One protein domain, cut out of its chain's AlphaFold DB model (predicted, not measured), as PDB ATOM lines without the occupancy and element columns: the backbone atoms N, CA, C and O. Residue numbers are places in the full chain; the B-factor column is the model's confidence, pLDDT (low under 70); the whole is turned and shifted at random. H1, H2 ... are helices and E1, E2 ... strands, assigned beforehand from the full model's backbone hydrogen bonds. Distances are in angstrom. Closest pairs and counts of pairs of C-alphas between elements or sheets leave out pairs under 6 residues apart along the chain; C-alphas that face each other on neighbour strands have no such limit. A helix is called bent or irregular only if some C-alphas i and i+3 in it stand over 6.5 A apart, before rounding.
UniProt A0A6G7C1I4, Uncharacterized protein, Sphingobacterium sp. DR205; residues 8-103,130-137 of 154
ATOM      1  N   ILE A   8      46.168 -14.440 -38.382       94.69
ATOM      2  CA  ILE A   8      45.032 -15.145 -38.994       94.69
ATOM      3  C   ILE A   8      44.933 -16.549 -38.396       94.69
ATOM      4  O   ILE A   8      45.864 -17.351 -38.501       94.69
ATOM      5  N   LEU A   9      43.792 -16.868 -37.787       89.19
ATOM      6  CA  LEU A   9      43.592 -18.129 -37.067       89.19
ATOM      7  C   LEU A   9      43.032 -19.233 -37.976       89.19
ATOM      8  O   LEU A   9      41.865 -19.605 -37.887       89.19
ATOM      9  N   SER A  10      43.863 -19.767 -38.873       81.81
ATOM     10  CA  SER A  10      43.463 -20.873 -39.756       81.81
ATOM     11  C   SER A  10      43.413 -22.225 -39.030       81.81
ATOM     12  O   SER A  10      44.292 -22.524 -38.222       81.81
ATOM     13  N   ALA A  11      42.462 -23.096 -39.382       79.94
ATOM     14  CA  ALA A  11      42.303 -24.444 -38.812       79.94
ATOM     15  C   ALA A  11      43.275 -25.508 -39.371       79.94
ATOM     16  O   ALA A  11      42.899 -26.662 -39.574       79.94
ATOM     17  N   GLY A  12      44.531 -25.131 -39.611       73.50
ATOM     18  CA  GLY A  12      45.582 -26.018 -40.117       73.50
ATOM     19  C   GLY A  12      45.872 -25.853 -41.609       73.50
ATOM     20  O   GLY A  12      45.475 -24.872 -42.239       73.50
ATOM     21  N   THR A  13      46.614 -26.806 -42.177       67.75
ATOM     22  CA  THR A  13      47.070 -26.751 -43.573       67.75
ATOM     23  C   THR A  13      46.189 -27.596 -44.492       67.75
ATOM     24  O   THR A  13      45.754 -28.697 -44.144       67.75
ATOM     25  N   SER A  14      45.985 -27.118 -45.724       67.81
ATOM     26  CA  SER A  14      45.239 -27.843 -46.764       67.81
ATOM     27  C   SER A  14      45.843 -29.210 -47.109       67.81
ATOM     28  O   SER A  14      45.130 -30.093 -47.577       67.81
ATOM     29  N   SER A  15      47.139 -29.398 -46.848       66.00
ATOM     30  CA  SER A  15      47.875 -30.646 -47.068       66.00
ATOM     31  C   SER A  15      47.558 -31.754 -46.062       66.00
ATOM     32  O   SER A  15      47.792 -32.920 -46.372       66.00
ATOM     33  N   GLN A  16      47.050 -31.420 -44.870       71.38
ATOM     34  CA  GLN A  16      46.741 -32.407 -43.829       71.38
ATOM     35  C   GLN A  16      45.260 -32.777 -43.823       71.38
ATOM     36  O   GLN A  16      44.908 -33.952 -43.901       71.38
ATOM     37  N   ASN A  17      44.383 -31.778 -43.736       81.25
ATOM     38  CA  ASN A  17      42.946 -31.989 -43.834       81.25
ATOM     39  C   ASN A  17      42.294 -30.768 -44.492       81.25
ATOM     40  O   ASN A  17      41.916 -29.822 -43.796       81.25
ATOM     41  N   PRO A  18      42.136 -30.769 -45.827       81.19
ATOM     42  CA  PRO A  18      41.597 -29.614 -46.540       81.19
ATOM     43  C   PRO A  18      40.170 -29.283 -46.097       81.19
ATOM     44  O   PRO A  18      39.751 -28.130 -46.147       81.19
ATOM     45  N   MET A  19      39.429 -30.272 -45.603       88.31
ATOM     46  CA  MET A  19      38.038 -30.094 -45.219       88.31
ATOM     47  C   MET A  19      37.869 -29.328 -43.901       88.31
ATOM     48  O   MET A  19      36.785 -28.801 -43.687       88.31
ATOM     49  N   LEU A  20      38.921 -29.156 -43.082       86.38
ATOM     50  CA  LEU A  20      38.904 -28.217 -41.943       86.38
ATOM     51  C   LEU A  20      38.858 -26.745 -42.389       86.38
ATOM     52  O   LEU A  20      38.381 -25.887 -41.654       86.38
ATOM     53  N   LEU A  21      39.335 -26.444 -43.602       86.69
ATOM     54  CA  LEU A  21      39.254 -25.108 -44.207       86.69
ATOM     55  C   LEU A  21      37.972 -24.938 -45.039       86.69
ATOM     56  O   LEU A  21      37.454 -23.833 -45.199       86.69
ATOM     57  N   PHE A  22      37.463 -26.044 -45.581       89.62
ATOM     58  CA  PHE A  22      36.344 -26.077 -46.516       89.62
ATOM     59  C   PHE A  22      35.158 -26.880 -45.966       89.62
ATOM     60  O   PHE A  22      34.632 -27.747 -46.659       89.62
ATOM     61  N   HIS A  23      34.699 -26.582 -44.742       93.19
ATOM     62  CA  HIS A  23      33.459 -27.165 -44.201       93.19
ATOM     63  C   HIS A  23      32.306 -26.997 -45.205       93.19
ATOM     64  O   HIS A  23      32.156 -25.918 -45.785       93.19
ATOM     65  N   GLY A  24      31.530 -28.050 -45.442       92.75
ATOM     66  CA  GLY A  24      30.549 -28.156 -46.519       92.75
ATOM     67  C   GLY A  24      30.677 -29.480 -47.274       92.75
ATOM     68  O   GLY A  24      31.132 -30.490 -46.733       92.75
ATOM     69  N   GLN A  25      30.274 -29.484 -48.544       92.69
ATOM     70  CA  GLN A  25      30.323 -30.685 -49.383       92.69
ATOM     71  C   GLN A  25      31.772 -31.129 -49.646       92.69
ATOM     72  O   GLN A  25      32.676 -30.310 -49.785       92.69
ATOM     73  N   SER A  26      32.013 -32.437 -49.757       91.62
ATOM     74  CA  SER A  26      33.361 -32.962 -50.011       91.62
ATOM     75  C   SER A  26      33.948 -32.462 -51.340       91.62
ATOM     76  O   SER A  26      33.304 -32.538 -52.389       91.62
ATOM     77  N   LEU A  27      35.220 -32.045 -51.314       89.94
ATOM     78  CA  LEU A  27      35.995 -31.666 -52.507       89.94
ATOM     79  C   LEU A  27      36.156 -32.820 -53.512       89.94
ATOM     80  O   LEU A  27      36.381 -32.576 -54.698       89.94
ATOM     81  N   LEU A  28      36.028 -34.073 -53.059       89.94
ATOM     82  CA  LEU A  28      36.298 -35.267 -53.863       89.94
ATOM     83  C   LEU A  28      35.502 -35.289 -55.172       89.94
ATOM     84  O   LEU A  28      36.057 -35.573 -56.230       89.94
ATOM     85  N   ASN A  29      34.207 -34.971 -55.115       85.94
ATOM     86  CA  ASN A  29      33.339 -35.039 -56.288       85.94
ATOM     87  C   ASN A  29      33.725 -34.014 -57.355       85.94
ATOM     88  O   ASN A  29      33.675 -34.326 -58.544       85.94
ATOM     89  N   GLY A  30      34.118 -32.804 -56.948       85.75
ATOM     90  CA  GLY A  30      34.608 -31.796 -57.885       85.75
ATOM     91  C   GLY A  30      35.961 -32.201 -58.467       85.75
ATOM     92  O   GLY A  30      36.114 -32.213 -59.684       85.75
ATOM     93  N   LEU A  31      36.899 -32.663 -57.633       87.44
ATOM     94  CA  LEU A  31      38.208 -33.133 -58.100       87.44
ATOM     95  C   LEU A  31      38.091 -34.289 -59.109       87.44
ATOM     96  O   LEU A  31      38.714 -34.248 -60.163       87.44
ATOM     97  N   LEU A  32      37.225 -35.277 -58.857       88.12
ATOM     98  CA  LEU A  32      36.984 -36.390 -59.786       88.12
ATOM     99  C   LEU A  32      36.407 -35.946 -61.140       88.12
ATOM    100  O   LEU A  32      36.575 -36.664 -62.131       88.12
ATOM    101  N   LYS A  33      35.688 -34.819 -61.197       84.50
ATOM    102  CA  LYS A  33      35.170 -34.264 -62.458       84.50
ATOM    103  C   LYS A  33      36.284 -33.637 -63.294       84.50
ATOM    104  O   LYS A  33      36.236 -33.770 -64.512       84.50
ATOM    105  N   PHE A  34      37.264 -33.003 -62.651       80.38
ATOM    106  CA  PHE A  34      38.381 -32.338 -63.329       80.38
ATOM    107  C   PHE A  34      39.583 -33.256 -63.586       80.38
ATOM    108  O   PHE A  34      40.378 -32.967 -64.474       80.38
ATOM    109  N   GLU A  35      39.700 -34.374 -62.864       85.56
ATOM    110  CA  GLU A  35      40.764 -35.352 -63.081       85.56
ATOM    111  C   GLU A  35      40.575 -36.108 -64.407       85.56
ATOM    112  O   GLU A  35      39.565 -36.799 -64.622       85.56
ATOM    113  N   THR A  36      41.570 -35.989 -65.287       84.81
ATOM    114  CA  THR A  36      41.581 -36.588 -66.628       84.81
ATOM    115  C   THR A  36      42.281 -37.943 -66.651       84.81
ATOM    116  O   THR A  36      41.952 -38.771 -67.501       84.81
ATOM    117  N   ASN A  37      43.191 -38.216 -65.711       89.19
ATOM    118  CA  ASN A  37      43.927 -39.472 -65.638       89.19
ATOM    119  C   ASN A  37      43.059 -40.586 -65.011       89.19
ATOM    120  O   ASN A  37      42.724 -40.514 -63.823       89.19
ATOM    121  N   PRO A  38      42.726 -41.663 -65.751       90.00
ATOM    122  CA  PRO A  38      41.865 -42.733 -65.246       90.00
ATOM    123  C   PRO A  38      42.430 -43.473 -64.026       90.00
ATOM    124  O   PRO A  38      41.663 -43.878 -63.151       90.00
ATOM    125  N   LEU A  39      43.756 -43.634 -63.945       90.56
ATOM    126  CA  LEU A  39      44.418 -44.316 -62.831       90.56
ATOM    127  C   LEU A  39      44.315 -43.485 -61.550       90.56
ATOM    128  O   LEU A  39      43.942 -44.003 -60.497       90.56
ATOM    129  N   LEU A  40      44.583 -42.182 -61.658       87.69
ATOM    130  CA  LEU A  40      44.469 -41.260 -60.531       87.69
ATOM    131  C   LEU A  40      43.012 -41.135 -60.074       87.69
ATOM    132  O   LEU A  40      42.730 -41.221 -58.882       87.69
ATOM    133  N   LYS A  41      42.067 -41.064 -61.016       89.25
ATOM    134  CA  LYS A  41      40.626 -41.050 -60.735       89.25
ATOM    135  C   LYS A  41      40.161 -42.294 -59.976       89.25
ATOM    136  O   LYS A  41      39.350 -42.181 -59.055       89.25
ATOM    137  N   LEU A  42      40.674 -43.475 -60.329       89.31
ATOM    138  CA  LEU A  42      40.395 -44.715 -59.599       89.31
ATOM    139  C   LEU A  42      40.986 -44.671 -58.182       89.31
ATOM    140  O   LEU A  42      40.267 -44.941 -57.221       89.31
ATOM    141  N   GLY A  43      42.247 -44.252 -58.041       89.50
ATOM    142  CA  GLY A  43      42.897 -44.087 -56.736       89.50
ATOM    143  C   GLY A  43      42.152 -43.109 -55.822       89.50
ATOM    144  O   GLY A  43      41.884 -43.416 -54.660       89.50
ATOM    145  N   MET A  44      41.713 -41.970 -56.361       88.94
ATOM    146  CA  MET A  44      40.906 -40.981 -55.640       88.94
ATOM    147  C   MET A  44      39.536 -41.529 -55.236       88.94
ATOM    148  O   MET A  44      39.070 -41.226 -54.145       88.94
ATOM    149  N   ARG A  45      38.884 -42.368 -56.050       88.06
ATOM    150  CA  ARG A  45      37.625 -43.023 -55.645       88.06
ATOM    151  C   ARG A  45      37.816 -43.976 -54.466       88.06
ATOM    152  O   ARG A  45      36.927 -44.069 -53.628       88.06
ATOM    153  N   MET A  46      38.961 -44.655 -54.394       87.44
ATOM    154  CA  MET A  46      39.258 -45.612 -53.325       87.44
ATOM    155  C   MET A  46      39.704 -44.930 -52.024       87.44
ATOM    156  O   MET A  46      39.205 -45.271 -50.956       87.44
ATOM    157  N   MET A  47      40.625 -43.963 -52.092       85.19
ATOM    158  CA  MET A  47      41.215 -43.322 -50.900       85.19
ATOM    159  C   MET A  47      40.558 -41.983 -50.531       85.19
ATOM    160  O   MET A  47      40.671 -41.512 -49.397       85.19
ATOM    161  N   GLY A  48      39.846 -41.366 -51.474       82.62
ATOM    162  CA  GLY A  48      39.263 -40.035 -51.344       82.62
ATOM    163  C   GLY A  48      38.264 -39.867 -50.202       82.62
ATOM    164  O   GLY A  48      38.371 -38.860 -49.513       82.62
ATOM    165  N   PRO A  49      37.331 -40.801 -49.928       83.56
ATOM    166  CA  PRO A  49      36.378 -40.635 -48.826       83.56
ATOM    167  C   PRO A  49      37.042 -40.505 -47.446       83.56
ATOM    168  O   PRO A  49      36.527 -39.814 -46.571       83.56
ATOM    169  N   SER A  50      38.208 -41.134 -47.256       82.31
ATOM    170  CA  SER A  50      38.987 -41.012 -46.016       82.31
ATOM    171  C   SER A  50      39.761 -39.689 -45.947       82.31
ATOM    172  O   SER A  50      39.855 -39.076 -44.882       82.31
ATOM    173  N   MET A  51      40.274 -39.227 -47.093       82.75
ATOM    174  CA  MET A  51      41.069 -38.000 -47.223       82.75
ATOM    175  C   MET A  51      40.213 -36.720 -47.219       82.75
ATOM    176  O   MET A  51      40.598 -35.717 -46.623       82.75
ATOM    177  N   PHE A  52      39.036 -36.754 -47.845       83.62
ATOM    178  CA  PHE A  52      38.110 -35.628 -48.008       83.62
ATOM    179  C   PHE A  52      36.827 -35.853 -47.205       83.62
ATOM    180  O   PHE A  52      35.728 -35.942 -47.765       83.62
ATOM    181  N   LYS A  53      36.983 -35.956 -45.882       84.69
ATOM    182  CA  LYS A  53      35.867 -36.105 -44.942       84.69
ATOM    183  C   LYS A  53      34.889 -34.940 -45.060       84.69
ATOM    184  O   LYS A  53      35.294 -33.791 -45.169       84.69
ATOM    185  N   THR A  54      33.599 -35.222 -44.974       85.75
ATOM    186  CA  THR A  54      32.587 -34.169 -44.913       85.75
ATOM    187  C   THR A  54      32.504 -33.634 -43.488       85.75
ATOM    188  O   THR A  54      32.156 -34.379 -42.574       85.75
ATOM    189  N   TYR A  55      32.790 -32.347 -43.310       90.25
ATOM    190  CA  TYR A  55      32.419 -31.611 -42.105       90.25
ATOM    191  C   TYR A  55      31.246 -30.707 -42.465       90.25
ATOM    192  O   TYR A  55      31.406 -29.897 -43.381       90.25
ATOM    193  N   PRO A  56      30.073 -30.856 -41.827       91.88
ATOM    194  CA  PRO A  56      28.947 -29.970 -42.073       91.88
ATOM    195  C   PRO A  56      29.362 -28.509 -41.913       91.88
ATOM    196  O   PRO A  56      30.157 -28.162 -41.036       91.88
ATOM    197  N   TYR A  57      28.849 -27.668 -42.803       94.56
ATOM    198  CA  TYR A  57      29.001 -26.237 -42.645       94.56
ATOM    199  C   TYR A  57      28.019 -25.741 -41.588       94.56
ATOM    200  O   TYR A  57      26.835 -26.063 -41.632       94.56
ATOM    201  N   GLU A  58      28.528 -24.921 -40.684       94.81
ATOM    202  CA  GLU A  58      27.749 -24.086 -39.785       94.81
ATOM    203  C   GLU A  58      28.419 -22.715 -39.736       94.81
ATOM    204  O   GLU A  58      29.634 -22.603 -39.929       94.81
ATOM    205  N   GLU A  59      27.641 -21.662 -39.509       96.06
ATOM    206  CA  GLU A  59      28.235 -20.351 -39.283       96.06
ATOM    207  C   GLU A  59      29.146 -20.405 -38.048       96.06
ATOM    208  O   GLU A  59      28.805 -20.967 -37.008       96.06
ATOM    209  N   LEU A  60      30.313 -19.780 -38.167       96.50
ATOM    210  CA  LEU A  60      31.300 -19.614 -37.108       96.50
ATOM    211  C   LEU A  60      31.933 -20.919 -36.585       96.50
ATOM    212  O   LEU A  60      32.353 -20.979 -35.429       96.50
ATOM    213  N   TYR A  61      32.087 -21.932 -37.444       94.75
ATOM    214  CA  TYR A  61      32.590 -23.272 -37.089       94.75
ATOM    215  C   TYR A  61      34.002 -23.324 -36.459       94.75
ATOM    216  O   TYR A  61      34.408 -24.367 -35.942       94.75
ATOM    217  N   LEU A  62      34.781 -22.232 -36.478       95.12
ATOM    218  CA  LEU A  62      36.095 -22.144 -35.811       95.12
ATOM    219  C   LEU A  62      36.108 -21.252 -34.569       95.12
ATOM    220  O   LEU A  62      37.131 -21.196 -33.879       95.12
ATOM    221  N   LEU A  63      35.005 -20.573 -34.253       96.19
ATOM    222  CA  LEU A  63      34.974 -19.513 -33.246       96.19
ATOM    223  C   LEU A  63      35.411 -19.990 -31.861       96.19
ATOM    224  O   LEU A  63      36.192 -19.309 -31.199       96.19
ATOM    225  N   ASP A  64      34.972 -21.169 -31.430       94.81
ATOM    226  CA  ASP A  64      35.301 -21.673 -30.092       94.81
ATOM    227  C   ASP A  64      36.786 -22.011 -29.927       94.81
ATOM    228  O   ASP A  64      37.355 -21.842 -28.846       94.81
ATOM    229  N   ASN A  65      37.454 -22.436 -30.999       93.75
ATOM    230  CA  ASN A  65      38.903 -22.626 -30.980       93.75
ATOM    231  C   ASN A  65      39.644 -21.292 -31.115       93.75
ATOM    232  O   ASN A  65      40.642 -21.078 -30.428       93.75
ATOM    233  N   ALA A  66      39.130 -20.382 -31.941       95.44
ATOM    234  CA  ALA A  66      39.698 -19.057 -32.154       95.44
ATOM    235  C   ALA A  66      39.704 -18.215 -30.860       95.44
ATOM    236  O   ALA A  66      40.702 -17.557 -30.560       95.44
ATOM    237  N   LYS A  67      38.648 -18.308 -30.037       95.88
ATOM    238  CA  LYS A  67      38.548 -17.648 -28.720       95.88
ATOM    239  C   LYS A  67      39.706 -17.994 -27.785       95.88
ATOM    240  O   LYS A  67      40.258 -17.106 -27.148       95.88
ATOM    241  N   LYS A  68      40.136 -19.261 -27.761       95.38
ATOM    242  CA  LYS A  68      41.255 -19.711 -26.912       95.38
ATOM    243  C   LYS A  68      42.552 -18.973 -27.240       95.38
ATOM    244  O   LYS A  68      43.325 -18.665 -26.341       95.38
ATOM    245  N   ILE A  69      42.791 -18.696 -28.524       94.50
ATOM    246  CA  ILE A  69      43.965 -17.934 -28.963       94.50
ATOM    247  C   ILE A  69      43.765 -16.456 -28.652       94.50
ATOM    248  O   ILE A  69      44.678 -15.824 -28.129       94.50
ATOM    249  N   LYS A  70      42.563 -15.928 -28.906       95.06
ATOM    250  CA  LYS A  70      42.210 -14.546 -28.582       95.06
ATOM    251  C   LYS A  70      42.434 -14.204 -27.112       95.06
ATOM    252  O   LYS A  70      42.938 -13.127 -26.818       95.06
ATOM    253  N   ASP A  71      42.141 -15.121 -26.197       95.50
ATOM    254  CA  ASP A  71      42.368 -14.908 -24.764       95.50
ATOM    255  C   ASP A  71      43.848 -15.048 -24.352       95.50
ATOM    256  O   ASP A  71      44.239 -14.601 -23.273       95.50
ATOM    257  N   ALA A  72      44.690 -15.642 -25.204       95.62
ATOM    258  CA  ALA A  72      46.101 -15.907 -24.922       95.62
ATOM    259  C   ALA A  72      47.070 -14.841 -25.472       95.62
ATOM    260  O   ALA A  72      48.231 -14.810 -25.056       95.62
ATOM    261  N   VAL A  73      46.636 -13.983 -26.403       94.06
ATOM    262  CA  VAL A  73      47.513 -13.025 -27.104       94.06
ATOM    263  C   VAL A  73      47.022 -11.582 -26.991       94.06
ATOM    264  O   VAL A  73      45.861 -11.318 -26.706       94.06
ATOM    265  N   LYS A  74      47.935 -10.624 -27.198       92.12
ATOM    266  CA  LYS A  74      47.668  -9.175 -27.126       92.12
ATOM    267  C   LYS A  74      48.085  -8.476 -28.422       92.12
ATOM    268  O   LYS A  74      48.946  -7.600 -28.413       92.12
ATOM    269  N   CYS A  75      47.533  -8.921 -29.540       94.06
ATOM    270  CA  CYS A  75      47.733  -8.333 -30.865       94.06
ATOM    271  C   CYS A  75      46.434  -8.442 -31.663       94.06
ATOM    272  O   CYS A  75      45.529  -9.163 -31.241       94.06
ATOM    273  N   ASN A  76      46.363  -7.778 -32.819       96.88
ATOM    274  CA  ASN A  76      45.165  -7.852 -33.646       96.88
ATOM    275  C   ASN A  76      44.958  -9.271 -34.191       96.88
ATOM    276  O   ASN A  76      45.921  -9.990 -34.495       96.88
ATOM    277  N   LEU A  77      43.700  -9.665 -34.352       97.25
ATOM    278  CA  LEU A  77      43.304 -10.989 -34.813       97.25
ATOM    279  C   LEU A  77      42.327 -10.915 -35.976       97.25
ATOM    280  O   LEU A  77      41.374 -10.137 -35.980       97.25
ATOM    281  N   VAL A  78      42.548 -11.798 -36.947       97.62
ATOM    282  CA  VAL A  78      41.673 -11.984 -38.102       97.62
ATOM    283  C   VAL A  78      40.952 -13.318 -37.954       97.62
ATOM    284  O   VAL A  78      41.579 -14.384 -37.939       97.62
ATOM    285  N   TYR A  79      39.627 -13.266 -37.858       97.12
ATOM    286  CA  TYR A  79      38.794 -14.457 -37.838       97.12
ATOM    287  C   TYR A  79      38.639 -15.044 -39.242       97.12
ATOM    288  O   TYR A  79      38.365 -14.334 -40.208       97.12
ATOM    289  N   VAL A  80      38.740 -16.365 -39.342       95.00
ATOM    290  CA  VAL A  80      38.361 -17.144 -40.522       95.00
ATOM    291  C   VAL A  80      37.593 -18.368 -40.034       95.00
ATOM    292  O   VAL A  80      37.930 -18.922 -38.993       95.00
ATOM    293  N   GLY A  81      36.557 -18.786 -40.765       93.50
ATOM    294  CA  GLY A  81      35.771 -19.970 -40.400       93.50
ATOM    295  C   GLY A  81      34.261 -19.772 -40.455       93.50
ATOM    296  O   GLY A  81      33.583 -19.981 -39.457       93.50
ATOM    297  N   GLY A  82      33.732 -19.340 -41.605       92.31
ATOM    298  CA  GLY A  82      32.284 -19.300 -41.842       92.31
ATOM    299  C   GLY A  82      31.556 -18.128 -41.185       92.31
ATOM    300  O   GLY A  82      30.556 -18.345 -40.522       92.31
ATOM    301  N   ALA A  83      32.072 -16.905 -41.329       95.50
ATOM    302  CA  ALA A  83      31.339 -15.684 -40.992       95.50
ATOM    303  C   ALA A  83      30.805 -15.065 -42.288       95.50
ATOM    304  O   ALA A  83      31.552 -14.414 -43.022       95.50
ATOM    305  N   THR A  84      29.546 -15.349 -42.601       94.94
ATOM    306  CA  THR A  84      28.932 -15.011 -43.891       94.94
ATOM    307  C   THR A  84      27.779 -14.036 -43.720       94.94
ATOM    308  O   THR A  84      27.700 -13.054 -44.454       94.94
ATOM    309  N   GLU A  85      26.914 -14.298 -42.744       94.94
ATOM    310  CA  GLU A  85      25.715 -13.497 -42.511       94.94
ATOM    311  C   GLU A  85      25.971 -12.361 -41.514       94.94
ATOM    312  O   GLU A  85      26.904 -12.417 -40.707       94.94
ATOM    313  N   THR A  86      25.121 -11.331 -41.547       95.69
ATOM    314  CA  THR A  86      25.250 -10.128 -40.704       95.69
ATOM    315  C   THR A  86      25.404 -10.473 -39.224       95.69
ATOM    316  O   THR A  86      26.320  -9.975 -38.574       95.69
ATOM    317  N   GLU A  87      24.584 -11.388 -38.702       96.31
ATOM    318  CA  GLU A  87      24.635 -11.802 -37.291       96.31
ATOM    319  C   GLU A  87      25.952 -12.502 -36.930       96.31
ATOM    320  O   GLU A  87      26.491 -12.326 -35.836       96.31
ATOM    321  N   SER A  88      26.504 -13.280 -37.859       97.00
ATOM    322  CA  SER A  88      27.778 -13.962 -37.660       97.00
ATOM    323  C   SER A  88      28.941 -12.978 -37.640       97.00
ATOM    324  O   SER A  88      29.850 -13.117 -36.822       97.00
ATOM    325  N   LEU A  89      28.907 -11.973 -38.519       97.25
ATOM    326  CA  LEU A  89      29.898 -10.900 -38.556       97.25
ATOM    327  C   LEU A  89      29.844 -10.070 -37.269       97.25
ATOM    328  O   LEU A  89      30.880  -9.900 -36.628       97.25
ATOM    329  N   GLU A  90      28.652  -9.641 -36.845       96.94
ATOM    330  CA  GLU A  90      28.430  -8.933 -35.573       96.94
ATOM    331  C   GLU A  90      29.009  -9.730 -34.397       96.94
ATOM    332  O   GLU A  90      29.855  -9.225 -33.659       96.94
ATOM    333  N   LYS A  91      28.662 -11.017 -34.289       98.00
ATOM    334  CA  LYS A  91      29.141 -11.903 -33.218       98.00
ATOM    335  C   LYS A  91      30.665 -12.056 -33.187       98.00
ATOM    336  O   LYS A  91      31.254 -12.176 -32.107       98.00
ATOM    337  N   VAL A  92      31.326 -12.082 -34.343       97.88
ATOM    338  CA  VAL A  92      32.795 -12.145 -34.417       97.88
ATOM    339  C   VAL A  92      33.420 -10.854 -33.895       97.88
ATOM    340  O   VAL A  92      34.332 -10.922 -33.066       97.88
ATOM    341  N   MET A  93      32.898  -9.698 -34.306       96.94
ATOM    342  CA  MET A  93      33.381  -8.400 -33.824       96.94
ATOM    343  C   MET A  93      33.132  -8.235 -32.316       96.94
ATOM    344  O   MET A  93      34.040  -7.848 -31.584       96.94
ATOM    345  N   GLU A  94      31.953  -8.619 -31.819       97.56
ATOM    346  CA  GLU A  94      31.608  -8.608 -30.385       97.56
ATOM    347  C   GLU A  94      32.513  -9.519 -29.543       97.56
ATOM    348  O   GLU A  94      32.803  -9.225 -28.384       97.56
ATOM    349  N   THR A  95      33.001 -10.619 -30.123       97.19
ATOM    350  CA  THR A  95      33.957 -11.519 -29.457       97.19
ATOM    351  C   THR A  95      35.340 -10.860 -29.272       97.19
ATOM    352  O   THR A  95      36.138 -11.304 -28.436       97.19
ATOM    353  N   GLY A  96      35.617  -9.775 -30.002       96.50
ATOM    354  CA  GLY A  96      36.857  -9.006 -29.928       96.50
ATOM    355  C   GLY A  96      37.892  -9.394 -30.982       96.50
ATOM    356  O   GLY A  96      39.084  -9.305 -30.703       96.50
ATOM    357  N   PHE A  97      37.451  -9.870 -32.150       98.06
ATOM    358  CA  PHE A  97      38.294  -9.944 -33.346       98.06
ATOM    359  C   PHE A  97      38.287  -8.599 -34.076       98.06
ATOM    360  O   PHE A  97      37.261  -7.925 -34.121       98.06
ATOM    361  N   ASP A  98      39.413  -8.237 -34.684       97.19
ATOM    362  CA  ASP A  98      39.583  -6.945 -35.359       97.19
ATOM    363  C   ASP A  98      39.169  -7.000 -36.832       97.19
ATOM    364  O   ASP A  98      38.766  -5.994 -37.415       97.19
ATOM    365  N   PHE A  99      39.266  -8.183 -37.445       97.00
ATOM    366  CA  PHE A  99      38.968  -8.391 -38.857       97.00
ATOM    367  C   PHE A  99      38.310  -9.748 -39.112       97.00
ATOM    368  O   PHE A  99      38.495 -10.710 -38.362       97.00
ATOM    369  N   VAL A 100      37.621  -9.850 -40.249       96.38
ATOM    370  CA  VAL A 100      37.087 -11.104 -40.791       96.38
ATOM    371  C   VAL A 100      37.696 -11.355 -42.166       96.38
ATOM    372  O   VAL A 100      37.642 -10.499 -43.046       96.38
ATOM    373  N   GLN A 101      38.255 -12.546 -42.368       95.56
ATOM    374  CA  GLN A 101      38.694 -13.019 -43.674       95.56
ATOM    375  C   GLN A 101      37.588 -13.847 -44.331       95.56
ATOM    376  O   GLN A 101      37.263 -14.954 -43.890       95.56
ATOM    377  N   SER A 102      37.081 -13.342 -45.452       94.00
ATOM    378  CA  SER A 102      36.066 -14.012 -46.265       94.00
ATOM    379  C   SER A 102      36.666 -14.580 -47.549       94.00
ATOM    380  O   SER A 102      37.552 -13.993 -48.159       94.00
ATOM    381  N   GLY A 103      36.173 -15.749 -47.963       93.31
ATOM    382  CA  GLY A 103      36.563 -16.406 -49.215       93.31
ATOM    383  C   GLY A 103      35.340 -16.738 -50.060       93.31
ATOM    384  O   GLY A 103      34.903 -15.940 -50.880       93.31
ATOM    385  N   CYS A 130      29.218 -25.797 -51.647       93.81
ATOM    386  CA  CYS A 130      29.494 -26.937 -52.530       93.81
ATOM    387  C   CYS A 130      30.987 -27.181 -52.799       93.81
ATOM    388  O   CYS A 130      31.365 -28.205 -53.363       93.81
ATOM    389  N   ASN A 131      31.843 -26.218 -52.441       94.50
ATOM    390  CA  ASN A 131      33.298 -26.257 -52.608       94.50
ATOM    391  C   ASN A 131      33.803 -26.414 -54.055       94.50
ATOM    392  O   ASN A 131      35.006 -26.568 -54.273       94.50
ATOM    393  N   THR A 132      32.937 -26.277 -55.064       93.25
ATOM    394  CA  THR A 132      33.356 -26.360 -56.473       93.25
ATOM    395  C   THR A 132      34.388 -25.282 -56.823       93.25
ATOM    396  O   THR A 132      35.357 -25.570 -57.522       93.25
ATOM    397  N   CYS A 133      34.259 -24.074 -56.268       93.88
ATOM    398  CA  CYS A 133      35.258 -23.014 -56.426       93.88
ATOM    399  C   CYS A 133      36.660 -23.459 -55.969       93.88
ATOM    400  O   CYS A 133      37.632 -23.243 -56.683       93.88
ATOM    401  N   ALA A 134      36.779 -24.165 -54.843       92.12
ATOM    402  CA  ALA A 134      38.060 -24.678 -54.364       92.12
ATOM    403  C   ALA A 134      38.629 -25.771 -55.287       92.12
ATOM    404  O   ALA A 134      39.832 -25.804 -55.536       92.12
ATOM    405  N   THR A 135      37.775 -26.619 -55.871       91.06
ATOM    406  CA  THR A 135      38.217 -27.634 -56.849       91.06
ATOM    407  C   THR A 135      38.686 -27.041 -58.180       91.06
ATOM    408  O   THR A 135      39.440 -27.685 -58.903       91.06
ATOM    409  N   LEU A 136      38.294 -25.799 -58.485       91.00
ATOM    410  CA  LEU A 136      38.711 -25.064 -59.680       91.00
ATOM    411  C   LEU A 136      40.063 -24.350 -59.521       91.00
ATOM    412  O   LEU A 136      40.504 -23.698 -60.462       91.00
ATOM    413  N   MET A 137      40.747 -24.465 -58.378       85.38
ATOM    414  CA  MET A 137      42.011 -23.755 -58.123       85.38
ATOM    415  C   MET A 137      43.106 -24.052 -59.159       85.38
ATOM    416  O   MET A 137      43.853 -23.152 -59.525       85.38
TER     417      MET A 137
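Overview. This is residues 8 to 103 and 130 to 137 of the 154 residues of an uncharacterized protein of Sphingobacterium sp. DR205 (UniProt A0A6G7C1I4). Two small lobes are set end to end in an elongated, loose model: at one end the helical hairpin of H1 and H2, with short H5 beside H1; at the other H3, strand E1 and H4. The long link from H2 to H3 runs between the lobes, and residues 8 to 27, a long stretch with no named element, lie 2 to 13 A from the mean of the C-alphas. The printed part has 104 residues, with five named helices and one named strand in the order H1, H2, H3, E1, H4, H5; it is mostly helix, though under half of the residues are in named elements. The radius of gyration of the C-alphas is 16.2 A, and the spans are 50 by 26 by 20 A.

Arrangement. H2, residues 38 to 51, touches H1, residues 28 to 34, in a helical hairpin at a shallow tilt of 21 degrees, opposite ways; the closest C-alphas, of Leu 32 and Lys 41, are 6.0 A apart. H1 and H5, residues 132 to 135, only just touch, with 3 pairs of C-alphas within 8 A, the closest those of Gly 30 and Thr 135 at 5.6 A. H3, residues 63 to 70, and H4, residues 86 to 95, are close but not clearly touching: the closest C-alphas, of Lys 67 and Thr 95, are 7.7 A apart. E1, residues 76 to 79, pairs with no named strand, but its residues 78 to 79 pair parallel with residues 99 to 100. H2 and H3 are apart. In H1 and H4 every O i to N i+4 pair is within hydrogen-bond range; in H2 8 of 10 are, in H3 2 of 4, and H5 is too short for such a pair.

Along the chain. H2 measures 18.7 A and is irregular, with C-alphas 46 and 49 7.3 A apart. H4 measures 14.3 A, H1 and E1 10.1 A each. C-alpha 28 begins H1 at (36.298, -35.267, -53.863), and C-alpha 135 ends H5 at (38.217, -27.634, -56.849).

Size, cuts and confidence. The farthest C-alphas, of Pro 38 and Lys 74, are 51.1 A apart. Residues 104 to 129 are not printed, with 13.1 A from C-alpha 103 to C-alpha 130. Residues 13 to 15 have pLDDT under 70.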